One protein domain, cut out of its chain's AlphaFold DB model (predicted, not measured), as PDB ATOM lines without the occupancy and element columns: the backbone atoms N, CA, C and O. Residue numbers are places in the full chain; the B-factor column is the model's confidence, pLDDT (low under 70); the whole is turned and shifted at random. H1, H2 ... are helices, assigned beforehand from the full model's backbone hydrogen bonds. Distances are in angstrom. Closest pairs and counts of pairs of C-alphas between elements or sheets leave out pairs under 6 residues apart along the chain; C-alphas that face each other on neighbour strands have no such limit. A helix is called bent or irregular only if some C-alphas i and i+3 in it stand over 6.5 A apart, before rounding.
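AT A GLANCE: This is residues 188 to 247 of the 313 residues of an uncharacterized protein of Halobacteriovorax sp. DA5 (UniProt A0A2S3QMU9). Three helices make a small body: H1 and H2 form a nearly straight-sided hairpin, side by side, and the longest helix, H3, crosses H1 steeply. H1 is the middle piece, and residues 217 to 230 arch past it on the side away from H3, leading from the end of H2 to the start of H3. The printed part has 60 residues with three named helices, in the order H1, H2, H3, and no named strand; the class is all helix. It is compact, with a radius of gyration of the C-alphas of 10.9 A and spans of 31 by 22 by 18 A.

HOW THE PARTS SIT: Begin at H1, residues 192 to 203, and go through a tight link of 4 residues to H2, residues 208 to 216. The two form a helical hairpin, running opposite ways at a shallow tilt of 5 degrees. H1 touches H2 with residues 197 to 201 alone, and their closest C-alphas, those of Leu 201 and Arg 208, are 6.3 A apart. Go on to H3, residues 231 to 247, which is apart from H2. H1 touches H3 with residues 198 to 202 alone; look at Leu 198 and Met 238, whose C-alphas are the closest, 5.2 A apart. They run opposite ways at a steep tilt of 68 degrees, only just short of about perpendicular. Every O i to N i+4 pair is within hydrogen-bond range in H1 and H2, and 12 of 13 are in H3.

IN THESE COORDINATES: Find C-alpha 192 at (50.313, 30.333, -19.510); from there H1 runs 16.4 A to C-alpha 203. H2 measures 12.4 A from C-alpha 208 to C-alpha 216. H3 runs 25.5 A from C-alpha 231 at (45.756, 24.656, -36.208) to C-alpha 247 at (38.470, 18.523, -12.606). H3 is irregular: C-alphas 244 and 247 are 7.9 A apart.

THE WHOLE: Look at Arg 217 and Leu 230 for the two C-alphas farthest apart, 31.0 A. Between H2 and H3 lies a long link of 14 residues. The printed part has no cut, its mean pLDDT is 91.3, and no printed residue is under 70.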
ATOM      1  N   LYS A 188      43.205  33.530 -24.733       94.88
ATOM      2  CA  LYS A 188      42.106  34.335 -24.168       94.88
ATOM      3  C   LYS A 188      41.443  33.707 -22.943       94.88
ATOM      4  O   LYS A 188      40.877  34.434 -22.133       94.88
ATOM      5  N   ARG A 189      41.455  32.372 -22.841       90.88
ATOM      6  CA  ARG A 189      40.771  31.615 -21.773       90.88
ATOM      7  C   ARG A 189      41.698  31.005 -20.728       90.88
ATOM      8  O   ARG A 189      41.228  30.668 -19.649       90.88
ATOM      9  N   PHE A 190      42.962  30.767 -21.066       91.00
ATOM     10  CA  PHE A 190      43.849  29.923 -20.263       91.00
ATOM     11  C   PHE A 190      45.075  30.726 -19.868       91.00
ATOM     12  O   PHE A 190      45.652  31.412 -20.709       91.00
ATOM     13  N   ASN A 191      45.487  30.612 -18.606       90.56
ATOM     14  CA  ASN A 191      46.782  31.137 -18.194       90.56
ATOM     15  C   ASN A 191      47.920  30.357 -18.887       90.56
ATOM     16  O   ASN A 191      47.704  29.285 -19.461       90.56
ATOM     17  N   LYS A 192      49.143  30.891 -18.819       90.69
ATOM     18  CA  LYS A 192      50.313  30.333 -19.510       90.69
ATOM     19  C   LYS A 192      50.603  28.877 -19.126       90.69
ATOM     20  O   LYS A 192      50.868  28.067 -20.008       90.69
ATOM     21  N   LEU A 193      50.515  28.529 -17.842       90.06
ATOM     22  CA  LEU A 193      50.796  27.170 -17.366       90.06
ATOM     23  C   LEU A 193      49.740  26.171 -17.863       90.06
ATOM     24  O   LEU A 193      50.085  25.131 -18.418       90.06
ATOM     25  N   THR A 194      48.455  26.517 -17.741       91.75
ATOM     26  CA  THR A 194      47.340  25.719 -18.269       91.75
ATOM     27  C   THR A 194      47.444  25.567 -19.782       91.75
ATOM     28  O   THR A 194      47.260  24.471 -20.299       91.75
ATOM     29  N   LEU A 195      47.790  26.632 -20.508       94.00
ATOM     30  CA  LEU A 195      48.007  26.563 -21.951       94.00
ATOM     31  C   LEU A 195      49.123  25.567 -22.300       94.00
ATOM     32  O   LEU A 195      48.911  24.704 -23.153       94.00
ATOM     33  N   LYS A 196      50.277  25.642 -21.619       93.62
ATOM     34  CA  LYS A 196      51.385  24.693 -21.814       93.62
ATOM     35  C   LYS A 196      50.942  23.254 -21.530       93.62
ATOM     36  O   LYS A 196      51.190  22.378 -22.352       93.62
ATOM     37  N   LEU A 197      50.199  23.015 -20.448       94.94
ATOM     38  CA  LEU A 197      49.646  21.691 -20.150       94.94
ATOM     39  C   LEU A 197      48.767  21.157 -21.288       94.94
ATOM     40  O   LEU A 197      48.961  20.036 -21.757       94.94
ATOM     41  N   LEU A 198      47.811  21.961 -21.756       95.00
ATOM     42  CA  LEU A 198      46.880  21.543 -22.805       95.00
ATOM     43  C   LEU A 198      47.598  21.253 -24.123       95.00
ATOM     44  O   LEU A 198      47.241  20.302 -24.820       95.00
ATOM     45  N   ILE A 199      48.626  22.035 -24.460       94.81
ATOM     46  CA  ILE A 199      49.460  21.786 -25.640       94.81
ATOM     47  C   ILE A 199      50.253  20.491 -25.467       94.81
ATOM     48  O   ILE A 199      50.268  19.674 -26.391       94.81
ATOM     49  N   ALA A 200      50.873  20.269 -24.306       93.62
ATOM     50  CA  ALA A 200      51.620  19.047 -24.023       93.62
ATOM     51  C   ALA A 200      50.726  17.808 -24.190       93.62
ATOM     52  O   ALA A 200      51.042  16.935 -24.994       93.62
ATOM     53  N   LEU A 201      49.545  17.791 -23.566       92.44
ATOM     54  CA  LEU A 201      48.587  16.682 -23.685       92.44
ATOM     55  C   LEU A 201      48.027  16.510 -25.106       92.44
ATOM     56  O   LEU A 201      47.757  15.393 -25.542       92.44
ATOM     57  N   SER A 202      47.901  17.599 -25.868       91.88
ATOM     58  CA  SER A 202      47.429  17.549 -27.260       91.88
ATOM     59  C   SER A 202      48.483  17.037 -28.246       91.88
ATOM     60  O   SER A 202      48.152  16.666 -29.381       91.88
ATOM     61  N   THR A 203      49.762  17.063 -27.861       89.69
ATOM     62  CA  THR A 203      50.888  16.819 -28.773       89.69
ATOM     63  C   THR A 203      51.726  15.598 -28.422       89.69
ATOM     64  O   THR A 203      52.216  14.960 -29.364       89.69
ATOM     65  N   ILE A 204      51.846  15.270 -27.135       84.69
ATOM     66  CA  ILE A 204      52.609  14.155 -26.572       84.69
ATOM     67  C   ILE A 204      51.628  13.027 -26.246       84.69
ATOM     68  O   ILE A 204      50.663  13.215 -25.511       84.69
ATOM     69  N   LYS A 205      51.841  11.855 -26.852       78.62
ATOM     70  CA  LYS A 205      50.958  10.693 -26.661       78.62
ATOM     71  C   LYS A 205      51.360   9.824 -25.470       78.62
ATOM     72  O   LYS A 205      50.485   9.213 -24.870       78.62
ATOM     73  N   SER A 206      52.655   9.731 -25.172       80.44
ATOM     74  CA  SER A 206      53.169   8.981 -24.025       80.44
ATOM     75  C   SER A 206      53.128   9.831 -22.755       80.44
ATOM     76  O   SER A 206      53.015  11.053 -22.821       80.44
ATOM     77  N   ASP A 207      53.190   9.175 -21.597       84.62
ATOM     78  CA  ASP A 207      53.493   9.817 -20.311       84.62
ATOM     79  C   ASP A 207      52.517  10.925 -19.878       84.62
ATOM     80  O   ASP A 207      52.860  11.805 -19.091       84.62
ATOM     81  N   ARG A 208      51.260  10.862 -20.345       90.88
ATOM     82  CA  ARG A 208      50.205  11.822 -19.969       90.88
ATOM     83  C   ARG A 208      50.035  11.934 -18.451       90.88
ATOM     84  O   ARG A 208      49.834  13.036 -17.954       90.88
ATOM     85  N   VAL A 209      50.154  10.817 -17.727       92.88
ATOM     86  CA  VAL A 209      50.122  10.792 -16.254       92.88
ATOM     87  C   VAL A 209      51.274  11.608 -15.674       92.88
ATOM     88  O   VAL A 209      51.022  12.503 -14.879       92.88
ATOM     89  N   ALA A 210      52.512  11.387 -16.123       92.38
ATOM     90  CA  ALA A 210      53.676  12.125 -15.631       92.38
ATOM     91  C   ALA A 210      53.566  13.635 -15.910       92.38
ATOM     92  O   ALA A 210      53.890  14.448 -15.050       92.38
ATOM     93  N   ILE A 211      53.039  14.023 -17.078       93.75
ATOM     94  CA  ILE A 211      52.776  15.434 -17.410       93.75
ATOM     95  C   ILE A 211      51.762  16.049 -16.429       93.75
ATOM     96  O   ILE A 211      51.947  17.179 -15.975       93.75
ATOM     97  N   LEU A 212      50.692  15.319 -16.093       94.44
ATOM     98  CA  LEU A 212      49.685  15.771 -15.130       94.44
ATOM     99  C   LEU A 212      50.244  15.857 -13.707       94.44
ATOM    100  O   LEU A 212      49.976  16.830 -13.008       94.44
ATOM    101  N   GLU A 213      51.038  14.875 -13.282       94.19
ATOM    102  CA  GLU A 213      51.705  14.890 -11.978       94.19
ATOM    103  C   GLU A 213      52.670  16.066 -11.853       94.19
ATOM    104  O   GLU A 213      52.611  16.795 -10.860       94.19
ATOM    105  N   GLY A 214      53.495  16.297 -12.879       93.19
ATOM    106  CA  GLY A 214      54.386  17.449 -12.950       93.19
ATOM    107  C   GLY A 214      53.606  18.759 -12.862       93.19
ATOM    108  O   GLY A 214      53.927  19.619 -12.045       93.19
ATOM    109  N   PHE A 215      52.495  18.885 -13.596       94.00
ATOM    110  CA  PHE A 215      51.610  20.046 -13.478       94.00
ATOM    111  C   PHE A 215      51.051  20.234 -12.059       94.00
ATOM    112  O   PHE A 215      51.084  21.346 -11.536       94.00
ATOM    113  N   ILE A 216      50.569  19.168 -11.407       93.69
ATOM    114  CA  ILE A 216      50.038  19.233 -10.033       93.69
ATOM    115  C   ILE A 216      51.120  19.687  -9.043       93.69
ATOM    116  O   ILE A 216      50.812  20.418  -8.098       93.69
ATOM    117  N   ARG A 217      52.372  19.287  -9.283       93.00
ATOM    118  CA  ARG A 217      53.565  19.684  -8.523       93.00
ATOM    119  C   ARG A 217      54.137  21.045  -8.923       93.00
ATOM    120  O   ARG A 217      55.100  21.488  -8.308       93.00
ATOM    121  N   SER A 218      53.527  21.731  -9.891       90.38
ATOM    122  CA  SER A 218      54.017  23.000 -10.453       90.38
ATOM    123  C   SER A 218      55.408  22.900 -11.097       90.38
ATOM    124  O   SER A 218      56.172  23.863 -11.091       90.38
ATOM    125  N   GLU A 219      55.738  21.740 -11.661       91.25
ATOM    126  CA  GLU A 219      56.946  21.529 -12.455       91.25
ATOM    127  C   GLU A 219      56.826  22.215 -13.826       91.25
ATOM    128  O   GLU A 219      55.731  22.432 -14.362       91.25
ATOM    129  N   GLU A 220      57.968  22.577 -14.414       88.12
ATOM    130  CA  GLU A 220      57.992  23.225 -15.720       88.12
ATOM    131  C   GLU A 220      57.596  22.247 -16.835       88.12
ATOM    132  O   GLU A 220      58.217  21.205 -17.046       88.12
ATOM    133  N   ILE A 221      56.569  22.617 -17.604       88.50
ATOM    134  CA  ILE A 221      56.112  21.828 -18.747       88.50
ATOM    135  C   ILE A 221      56.920  22.223 -19.979       88.50
ATOM    136  O   ILE A 221      56.738  23.306 -20.547       88.50
ATOM    137  N   THR A 222      57.774  21.305 -20.422       85.69
ATOM    138  CA  THR A 222      58.530  21.466 -21.666       85.69
ATOM    139  C   THR A 222      57.628  21.183 -22.865       85.69
ATOM    140  O   THR A 222      57.016  20.121 -22.970       85.69
ATOM    141  N   LEU A 223      57.551  22.140 -23.789       89.00
ATOM    142  CA  LEU A 223      56.798  21.997 -25.032       89.00
ATOM    143  C   LEU A 223      57.695  21.554 -26.189       89.00
ATOM    144  O   LEU A 223      58.880  21.897 -26.218       89.00
ATOM    145  N   PRO A 224      57.145  20.843 -27.189       84.75
ATOM    146  CA  PRO A 224      57.886  20.586 -28.412       84.75
ATOM    147  C   PRO A 224      58.172  21.904 -29.144       84.75
ATOM    148  O   PRO A 224      57.302  22.764 -29.248       84.75
ATOM    149  N   ILE A 225      59.374  22.029 -29.711       84.06
ATOM    150  CA  ILE A 225      59.810  23.224 -30.462       84.06
ATOM    151  C   ILE A 225      58.969  23.426 -31.736       84.06
ATOM    152  O   ILE A 225      58.729  24.550 -32.171       84.06
ATOM    153  N   LYS A 226      58.508  22.329 -32.350       87.31
ATOM    154  CA  LYS A 226      57.659  22.335 -33.547       87.31
ATOM    155  C   LYS A 226      56.616  21.229 -33.453       87.31
ATOM    156  O   LYS A 226      56.894  20.141 -32.946       87.31
ATOM    157  N   LYS A 227      55.431  21.481 -34.015       90.25
ATOM    158  CA  LYS A 227      54.402  20.463 -34.223       90.25
ATOM    159  C   LYS A 227      53.863  20.511 -35.646       90.25
ATOM    160  O   LYS A 227      53.320  21.525 -36.074       90.25
ATOM    161  N   ASP A 228      53.939  19.376 -36.330       91.50
ATOM    162  CA  ASP A 228      53.272  19.183 -37.615       91.50
ATOM    163  C   ASP A 228      51.800  18.826 -37.358       91.50
ATOM    164  O   ASP A 228      51.450  17.684 -37.048       91.50
ATOM    165  N   SER A 229      50.930  19.833 -37.415       94.12
ATOM    166  CA  SER A 229      49.476  19.673 -37.344       94.12
ATOM    167  C   SER A 229      48.758  20.859 -37.978       94.12
ATOM    168  O   SER A 229      49.335  21.928 -38.140       94.12
ATOM    169  N   LEU A 230      47.478  20.677 -38.299       95.69
ATOM    170  CA  LEU A 230      46.584  21.785 -38.630       95.69
ATOM    171  C   LEU A 230      46.156  22.504 -37.344       95.69
ATOM    172  O   LEU A 230      45.862  21.845 -36.342       95.69
ATOM    173  N   PHE A 231      46.061  23.832 -37.381       95.69
ATOM    174  CA  PHE A 231      45.756  24.656 -36.208       95.69
ATOM    175  C   PHE A 231      44.367  24.353 -35.650       95.69
ATOM    176  O   PHE A 231      44.210  24.116 -34.458       95.69
ATOM    177  N   THR A 232      43.371  24.215 -36.526       90.19
ATOM    178  CA  THR A 232      42.009  23.809 -36.142       90.19
ATOM    179  C   THR A 232      41.983  22.458 -35.424       90.19
ATOM    180  O   THR A 232      41.254  22.277 -34.448       90.19
ATOM    181  N   SER A 233      42.815  21.510 -35.864       93.31
ATOM    182  CA  SER A 233      42.947  20.203 -35.214       93.31
ATOM    183  C   SER A 233      43.649  20.299 -33.859       93.31
ATOM    184  O   SER A 233      43.257  19.594 -32.930       93.31
ATOM    185  N   LEU A 234      44.663  21.162 -33.730       95.00
ATOM    186  CA  LEU A 234      45.350  21.423 -32.466       95.00
ATOM    187  C   LEU A 234      44.397  22.049 -31.442       95.00
ATOM    188  O   LEU A 234      44.236  21.494 -30.359       95.00
ATOM    189  N   THR A 235      43.705  23.134 -31.798       93.81
ATOM    190  CA  THR A 235      42.754  23.813 -30.904       93.81
ATOM    191  C   THR A 235      41.627  22.877 -30.472       93.81
ATOM    192  O   THR A 235      41.248  22.854 -29.302       93.81
ATOM    193  N   LYS A 236      41.118  22.036 -31.386       93.62
ATOM    194  CA  LYS A 236      40.122  21.013 -31.040       93.62
ATOM    195  C   LYS A 236      40.658  20.037 -29.990       93.62
ATOM    196  O   LYS A 236      39.975  19.793 -29.003       93.62
ATOM    197  N   LYS A 237      41.879  19.520 -30.168       94.38
ATOM    198  CA  LYS A 237      42.519  18.620 -29.192       94.38
ATOM    199  C   LYS A 237      42.783  19.294 -27.851       94.38
ATOM    200  O   LYS A 237      42.610  18.645 -26.826       94.38
ATOM    201  N   MET A 238      43.144  20.575 -27.847       94.62
ATOM    202  CA  MET A 238      43.334  21.334 -26.611       94.62
ATOM    203  C   MET A 238      42.025  21.480 -25.839       94.62
ATOM    204  O   MET A 238      42.015  21.266 -24.632       94.62
ATOM    205  N   ASN A 239      40.921  21.787 -26.524       92.94
ATOM    206  CA  ASN A 239      39.602  21.836 -25.892       92.94
ATOM    207  C   ASN A 239      39.187  20.460 -25.355       92.94
ATOM    208  O   ASN A 239      38.784  20.369 -24.204       92.94
ATOM    209  N   SER A 240      39.376  19.385 -26.129       92.81
ATOM    210  CA  SER A 240      39.114  18.024 -25.639       92.81
ATOM    211  C   SER A 240      39.980  17.666 -24.427       92.81
ATOM    212  O   SER A 240      39.471  17.134 -23.452       92.81
ATOM    213  N   SER A 241      41.266  18.028 -24.443       93.06
ATOM    214  CA  SER A 241      42.164  17.813 -23.301       93.06
ATOM    215  C   SER A 241      41.706  18.600 -22.074       93.06
ATOM    216  O   SER A 241      41.799  18.095 -20.965       93.06
ATOM    217  N   TYR A 242      41.196  19.821 -22.260       93.25
ATOM    218  CA  TYR A 242      40.629  20.616 -21.173       93.25
ATOM    219  C   TYR A 242      39.402  19.926 -20.576       93.25
ATOM    220  O   TYR A 242      39.337  19.760 -19.363       93.25
ATOM    221  N   ASP A 243      38.472  19.474 -21.416       90.06
ATOM    222  CA  ASP A 243      37.255  18.783 -20.977       90.06
ATOM    223  C   ASP A 243      37.562  17.453 -20.263       90.06
ATOM    224  O   ASP A 243      36.824  17.049 -19.369       90.06
ATOM    225  N   GLU A 244      38.667  16.790 -20.611       89.31
ATOM    226  CA  GLU A 244      39.137  15.584 -19.921       89.31
ATOM    227  C   GLU A 244      39.719  15.885 -18.533       89.31
ATOM    228  O   GLU A 244      39.546  15.084 -17.618       89.31
ATOM    229  N   ILE A 245      40.410  17.020 -18.364       91.81
ATOM    230  CA  ILE A 245      41.246  17.260 -17.175       91.81
ATOM    231  C   ILE A 245      40.778  18.389 -16.268       91.81
ATOM    232  O   ILE A 245      41.414  18.634 -15.244       91.81
ATOM    233  N   PHE A 246      39.704  19.102 -16.604       90.56
ATOM    234  CA  PHE A 246      39.363  20.324 -15.877       90.56
ATOM    235  C   PHE A 246      39.067  20.112 -14.390       90.56
ATOM    236  O   PHE A 246      39.264  21.033 -13.601       90.56
ATOM    237  N   ALA A 247      38.661  18.898 -14.003       90.88
ATOM    238  CA  ALA A 247      38.470  18.523 -12.606       90.88
ATOM    239  C   ALA A 247      39.766  18.590 -11.767       90.88
ATOM    240  O   ALA A 247      39.695  18.677 -10.541       90.88
TER     241      ALA A 247